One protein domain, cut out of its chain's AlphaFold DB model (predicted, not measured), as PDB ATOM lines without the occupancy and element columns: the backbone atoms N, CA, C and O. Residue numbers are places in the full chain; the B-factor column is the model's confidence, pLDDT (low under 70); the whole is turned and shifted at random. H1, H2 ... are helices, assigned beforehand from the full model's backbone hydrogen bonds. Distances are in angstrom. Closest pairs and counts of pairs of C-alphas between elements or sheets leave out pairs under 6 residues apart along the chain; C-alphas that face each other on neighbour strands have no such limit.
ATOM      1  N   LEU A 269      46.891  24.568  -6.955       88.12
ATOM      2  CA  LEU A 269      45.980  23.518  -6.514       88.12
ATOM      3  C   LEU A 269      44.529  23.943  -6.743       88.12
ATOM      4  O   LEU A 269      44.141  25.058  -6.365       88.12
ATOM      5  N   SER A 270      43.712  23.047  -7.296       89.62
ATOM      6  CA  SER A 270      42.262  23.236  -7.386       89.62
ATOM      7  C   SER A 270      41.627  23.292  -5.990       89.62
ATOM      8  O   SER A 270      42.203  22.823  -5.006       89.62
ATOM      9  N   ALA A 271      40.420  23.853  -5.870       87.62
ATOM     10  CA  ALA A 271      39.732  23.931  -4.577       87.62
ATOM     11  C   ALA A 271      39.541  22.546  -3.924       87.62
ATOM     12  O   ALA A 271      39.702  22.413  -2.712       87.62
ATOM     13  N   ALA A 272      39.268  21.514  -4.731       88.44
ATOM     14  CA  ALA A 272      39.170  20.134  -4.265       88.44
ATOM     15  C   ALA A 272      40.519  19.617  -3.740       88.44
ATOM     16  O   ALA A 272      40.590  19.125  -2.617       88.44
ATOM     17  N   GLN A 273      41.605  19.816  -4.495       89.25
ATOM     18  CA  GLN A 273      42.951  19.406  -4.078       89.25
ATOM     19  C   GLN A 273      43.390  20.100  -2.784       89.25
ATOM     20  O   GLN A 273      43.944  19.448  -1.900       89.25
ATOM     21  N   ARG A 274      43.092  21.399  -2.629       90.94
ATOM     22  CA  ARG A 274      43.390  22.149  -1.396       90.94
ATOM     23  C   ARG A 274      42.676  21.564  -0.180       90.94
ATOM     24  O   ARG A 274      43.303  21.396   0.861       90.94
ATOM     25  N   ARG A 275      41.388  21.220  -0.308       89.75
ATOM     26  CA  ARG A 275      40.619  20.601   0.787       89.75
ATOM     27  C   ARG A 275      41.207  19.257   1.199       89.75
ATOM     28  O   ARG A 275      41.359  19.011   2.388       89.75
ATOM     29  N   CYS A 276      41.593  18.425   0.240       88.50
ATOM     30  CA  CYS A 276      42.153  17.111   0.552       88.50
ATOM     31  C   CYS A 276      43.551  17.190   1.144       88.50
ATOM     32  O   CYS A 276      43.870  16.422   2.043       88.50
ATOM     33  N   LEU A 277      44.371  18.138   0.683       89.56
ATOM     34  CA  LEU A 277      45.660  18.405   1.303       89.56
ATOM     35  C   LEU A 277      45.478  18.846   2.762       89.56
ATOM     36  O   LEU A 277      46.161  18.331   3.639       89.56
ATOM     37  N   LEU A 278      44.524  19.740   3.041       91.38
ATOM     38  CA  LEU A 278      44.209  20.159   4.411       91.38
ATOM     39  C   LEU A 278      43.704  18.996   5.271       91.38
ATOM     40  O   LEU A 278      44.170  18.826   6.395       91.38
ATOM     41  N   GLN A 279      42.801  18.163   4.752       89.56
ATOM     42  CA  GLN A 279      42.333  16.960   5.451       89.56
ATOM     43  C   GLN A 279      43.484  15.995   5.741       89.56
ATOM     44  O   GLN A 279      43.617  15.511   6.860       89.56
ATOM     45  N   TYR A 280      44.368  15.775   4.771       88.25
ATOM     46  CA  TYR A 280      45.543  14.934   4.952       88.25
ATOM     47  C   TYR A 280      46.498  15.483   6.012       88.25
ATOM     48  O   TYR A 280      46.946  14.736   6.875       88.25
ATOM     49  N   LEU A 281      46.787  16.786   5.989       89.88
ATOM     50  CA  LEU A 281      47.667  17.418   6.975       89.88
ATOM     51  C   LEU A 281      47.076  17.365   8.386       89.88
ATOM     52  O   LEU A 281      47.803  17.149   9.353       89.88
ATOM     53  N   THR A 282      45.764  17.547   8.512       89.69
ATOM     54  CA  THR A 282      45.085  17.614   9.814       89.69
ATOM     55  C   THR A 282      44.833  16.233  10.406       89.69
ATOM     56  O   THR A 282      45.108  16.032  11.587       89.69
ATOM     57  N   LEU A 283      44.375  15.278   9.595       86.25
ATOM     58  CA  LEU A 283      43.966  13.936  10.026       86.25
ATOM     59  C   LEU A 283      45.047  12.865   9.803       86.25
ATOM     60  O   LEU A 283      44.908  11.741  10.282       86.25
ATOM     61  N   GLY A 284      46.113  13.172   9.057       83.81
ATOM     62  CA  GLY A 284      47.167  12.218   8.682       83.81
ATOM     63  C   GLY A 284      46.711  11.152   7.679       83.81
ATOM     64  O   GLY A 284      47.449  10.207   7.388       83.81
ATOM     65  N   ARG A 285      45.480  11.260   7.166       78.38
ATOM     66  CA  ARG A 285      44.840  10.258   6.312       78.38
ATOM     67  C   ARG A 285      44.067  10.936   5.197       78.38
ATOM     68  O   ARG A 285      43.445  11.976   5.392       78.38
ATOM     69  N   ILE A 286      44.110  10.319   4.026       71.62
ATOM     70  CA  ILE A 286      43.242  10.671   2.910       71.62
ATOM     71  C   ILE A 286      42.107   9.661   2.958       71.62
ATOM     72  O   ILE A 286      42.351   8.469   2.765       71.62
ATOM     73  N   GLU A 287      40.877  10.112   3.195       61.97
ATOM     74  CA  GLU A 287      39.692   9.279   2.976       61.97
ATOM     75  C   GLU A 287      39.436   9.157   1.468       61.97
ATOM     76  O   GLU A 287      38.460   9.656   0.913       61.97
ATOM     77  N   ALA A 288      40.387   8.547   0.762       59.66
ATOM     78  CA  ALA A 288      40.192   8.153  -0.616       59.66
ATOM     79  C   ALA A 288      39.409   6.831  -0.624       59.66
ATOM     80  O   ALA A 288      39.744   5.917   0.139       59.66
ATOM     81  N   PRO A 289      38.383   6.690  -1.477       51.66
ATOM     82  CA  PRO A 289      37.626   5.453  -1.580       51.66
ATOM     83  C   PRO A 289      38.519   4.306  -2.096       51.66
ATOM     84  O   PRO A 289      38.804   4.192  -3.284       51.66
ATOM     85  N   ALA A 296      49.232   6.446   5.118       53.91
ATOM     86  CA  ALA A 296      48.921   7.052   6.395       53.91
ATOM     87  C   ALA A 296      50.193   7.752   6.881       53.91
ATOM     88  O   ALA A 296      51.206   7.099   7.140       53.91
ATOM     89  N   VAL A 297      50.157   9.076   7.003       54.41
ATOM     90  CA  VAL A 297      51.165   9.772   7.804       54.41
ATOM     91  C   VAL A 297      50.840   9.432   9.244       54.41
ATOM     92  O   VAL A 297      49.707   9.613   9.687       54.41
ATOM     93  N   ALA A 298      51.826   8.885   9.952       58.19
ATOM     94  CA  ALA A 298      51.637   8.278  11.266       58.19
ATOM     95  C   ALA A 298      50.951   9.214  12.279       58.19
ATOM     96  O   ALA A 298      50.252   8.724  13.161       58.19
ATOM     97  N   HIS A 299      51.071  10.537  12.115       63.75
ATOM     98  CA  HIS A 299      50.400  11.528  12.952       63.75
ATOM     99  C   HIS A 299      49.980  12.747  12.118       63.75
ATOM    100  O   HIS A 299      50.829  13.455  11.575       63.75
ATOM    101  N   GLY A 300      48.672  12.997  12.005       76.00
ATOM    102  CA  GLY A 300      48.168  14.289  11.534       76.00
ATOM    103  C   GLY A 300      48.589  15.409  12.488       76.00
ATOM    104  O   GLY A 300      48.729  15.187  13.689       76.00
ATOM    105  N   PHE A 301      48.797  16.618  11.966       84.69
ATOM    106  CA  PHE A 301      49.192  17.784  12.767       84.69
ATOM    107  C   PHE A 301      48.068  18.288  13.691       84.69
ATOM    108  O   PHE A 301      48.350  19.006  14.648       84.69
ATOM    109  N   GLY A 302      46.810  17.925  13.415       89.06
ATOM    110  CA  GLY A 302      45.631  18.514  14.049       89.06
ATOM    111  C   GLY A 302      45.326  19.928  13.536       89.06
ATOM    112  O   GLY A 302      46.196  20.638  13.027       89.06
ATOM    113  N   TRP A 303      44.064  20.354  13.663       90.56
ATOM    114  CA  TRP A 303      43.627  21.681  13.211       90.56
ATOM    115  C   TRP A 303      44.277  22.816  14.003       90.56
ATOM    116  O   TRP A 303      44.742  23.775  13.393       90.56
ATOM    117  N   SER A 304      44.376  22.688  15.329       93.06
ATOM    118  CA  SER A 304      44.928  23.740  16.192       93.06
ATOM    119  C   SER A 304      46.359  24.106  15.801       93.06
ATOM    120  O   SER A 304      46.658  25.278  15.597       93.06
ATOM    121  N   ARG A 305      47.223  23.105  15.582       92.69
ATOM    122  CA  ARG A 305      48.623  23.332  15.205       92.69
ATOM    123  C   ARG A 305      48.765  23.894  13.794       92.69
ATOM    124  O   ARG A 305      49.653  24.709  13.546       92.69
ATOM    125  N   LEU A 306      47.903  23.474  12.865       94.12
ATOM    126  CA  LEU A 306      47.890  24.010  11.505       94.12
ATOM    127  C   LEU A 306      47.489  25.491  11.500       94.12
ATOM    128  O   LEU A 306      48.152  26.295  10.846       94.12
ATOM    129  N   VAL A 307      46.451  25.854  12.259       95.50
ATOM    130  CA  VAL A 307      46.002  27.246  12.411       95.50
ATOM    131  C   VAL A 307      47.070  28.089  13.104       95.50
ATOM    132  O   VAL A 307      47.391  29.167  12.611       95.50
ATOM    133  N   GLU A 308      47.672  27.590  14.183       96.31
ATOM    134  CA  GLU A 308      48.758  28.273  14.894       96.31
ATOM    135  C   GLU A 308      49.956  28.545  13.971       96.31
ATOM    136  O   GLU A 308      50.449  29.671  13.893       96.31
ATOM    137  N   THR A 309      50.381  27.537  13.203       96.31
ATOM    138  CA  THR A 309      51.505  27.667  12.262       96.31
ATOM    139  C   THR A 309      51.183  28.661  11.143       96.31
ATOM    140  O   THR A 309      52.029  29.478  10.782       96.31
ATOM    141  N   ALA A 310      49.956  28.632  10.611       95.81
ATOM    142  CA  ALA A 310      49.517  29.563   9.573       95.81
ATOM    143  C   ALA A 310      49.425  31.008  10.091       95.81
ATOM    144  O   ALA A 310      49.861  31.932   9.403       95.81
ATOM    145  N   ALA A 311      48.901  31.204  11.304       97.06
ATOM    146  CA  ALA A 311      48.823  32.513  11.941       97.06
ATOM    147  C   ALA A 311      50.221  33.092  12.191       97.06
ATOM    148  O   ALA A 311      50.468  34.253  11.868       97.06
ATOM    149  N   ARG A 312      51.157  32.273  12.683       97.25
ATOM    150  CA  ARG A 312      52.545  32.695  12.906       97.25
ATOM    151  C   ARG A 312      53.236  33.102  11.606       97.25
ATOM    152  O   ARG A 312      53.778  34.197  11.536       97.25
ATOM    153  N   ALA A 313      53.116  32.289  10.555       96.50
ATOM    154  CA  ALA A 313      53.676  32.613   9.242       96.50
ATOM    155  C   ALA A 313      53.088  33.906   8.644       96.50
ATOM    156  O   ALA A 313      53.796  34.662   7.979       96.50
ATOM    157  N   LEU A 314      51.800  34.180   8.882       96.50
ATOM    158  CA  LEU A 314      51.166  35.427   8.454       96.50
ATOM    159  C   LEU A 314      51.743  36.637   9.199       96.50
ATOM    160  O   LEU A 314      52.062  37.639   8.561       96.50
ATOM    161  N   ILE A 315      51.887  36.537  10.522       96.69
ATOM    162  CA  ILE A 315      52.463  37.600  11.357       96.69
ATOM    163  C   ILE A 315      53.907  37.879  10.932       96.69
ATOM    164  O   ILE A 315      54.247  39.035  10.695       96.69
ATOM    165  N   ASP A 316      54.719  36.835  10.749       96.31
ATOM    166  CA  ASP A 316      56.117  36.966  10.323       96.31
ATOM    167  C   ASP A 316      56.229  37.666   8.956       96.31
ATOM    168  O   ASP A 316      57.101  38.514   8.751       96.31
ATOM    169  N   ASN A 317      55.311  37.373   8.028       94.56
ATOM    170  CA  ASN A 317      55.272  38.022   6.717       94.56
ATOM    171  C   ASN A 317      54.870  39.508   6.805       94.56
ATOM    172  O   ASN A 317      55.475  40.349   6.142       94.56
ATOM    173  N   ILE A 318      53.881  39.849   7.642       94.69
ATOM    174  CA  ILE A 318      53.475  41.248   7.877       94.69
ATOM    175  C   ILE A 318      54.630  42.031   8.505       94.69
ATOM    176  O   ILE A 318      54.963  43.123   8.046       94.69
ATOM    177  N   TRP A 319      55.266  41.455   9.523       94.31
ATOM    178  CA  TRP A 319      56.366  42.084  10.247       94.31
ATOM    179  C   TRP A 319      57.586  42.321   9.348       94.31
ATOM    180  O   TRP A 319      58.165  43.408   9.344       94.31
ATOM    181  N   SER A 320      57.923  41.341   8.505       91.44
ATOM    182  CA  SER A 320      58.988  41.474   7.502       91.44
ATOM    183  C   SER A 320      58.683  42.570   6.473       91.44
ATOM    184  O   SER A 320      59.584  43.294   6.053       91.44
ATOM    185  N   GLY A 321      57.413  42.731   6.085       87.88
ATOM    186  CA  GLY A 321      56.981  43.797   5.180       87.88
ATOM    187  C   GLY A 321      57.117  45.197   5.785       87.88
ATOM    188  O   GLY A 321      57.573  46.112   5.101       87.88
ATOM    189  N   LEU A 322      56.776  45.357   7.067       85.75
ATOM    190  CA  LEU A 322      56.881  46.638   7.777       85.75
ATOM    191  C   LEU A 322      58.339  47.084   7.944       85.75
ATOM    192  O   LEU A 322      58.667  48.227   7.640       85.75
ATOM    193  N   HIS A 323      59.238  46.175   8.327       79.69
ATOM    194  CA  HIS A 323      60.658  46.513   8.462       79.69
ATOM    195  C   HIS A 323      61.336  46.880   7.140       79.69
ATOM    196  O   HIS A 323      62.227  47.728   7.116       79.69
ATOM    197  N   CYS A 324      60.903  46.284   6.028       70.06
ATOM    198  CA  CYS A 324      61.377  46.687   4.706       70.06
ATOM    199  C   CYS A 324      60.873  48.081   4.298       70.06
ATOM    200  O   CYS A 324      61.569  48.768   3.551       70.06
TER     201      CYS A 324
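What this domain is: This is residues 269 to 289 and 296 to 324 of the 337 residues of an uncharacterized protein of Protopolystoma xenopodis (UniProt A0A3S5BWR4). Two helices meet near their ends in an open corner, the end of H1 near the beginning of the longer H2, which sticks out as an arm with residues 307 to 324. The printed part has 50 residues with two named helices, H1 then H2, and no named strand; the class is all helix. It is only just loose, close to extended, with a radius of gyration of the C-alphas of 14.2 A, and only just flat, spanning 48 by 24 by 13 A.

How they stand to each other: H1, residues 271 to 283, and H2, residues 303 to 324, are close but not clearly touching, with 2 pairs of C-alphas within 8 A. The closest C-alphas, those of Thr 282 and Trp 303, are 5.5 A apart. The helices run opposite ways at a steep tilt of 66 degrees. In H1 and H2 every O i to N i+4 pair is within hydrogen-bond range.

Where its parts are: H1 begins at C-alpha 271 (39.732, 23.931, -4.577) and is 18.2 A long from first to last C-alpha. H2 is 31.8 A long and ends at C-alpha 324 (61.377, 46.687, 4.706).

The domain as a whole: The C-alphas farthest apart, those of Pro 289 and His 323, are 48.1 A apart. Residues 290 to 295, in the link across the cut from H1 to H2, are not printed; C-alphas 289 and 296 are 13.9 A apart. The pLDDT is under 70 at residues 287 to 289 and 296 to 299.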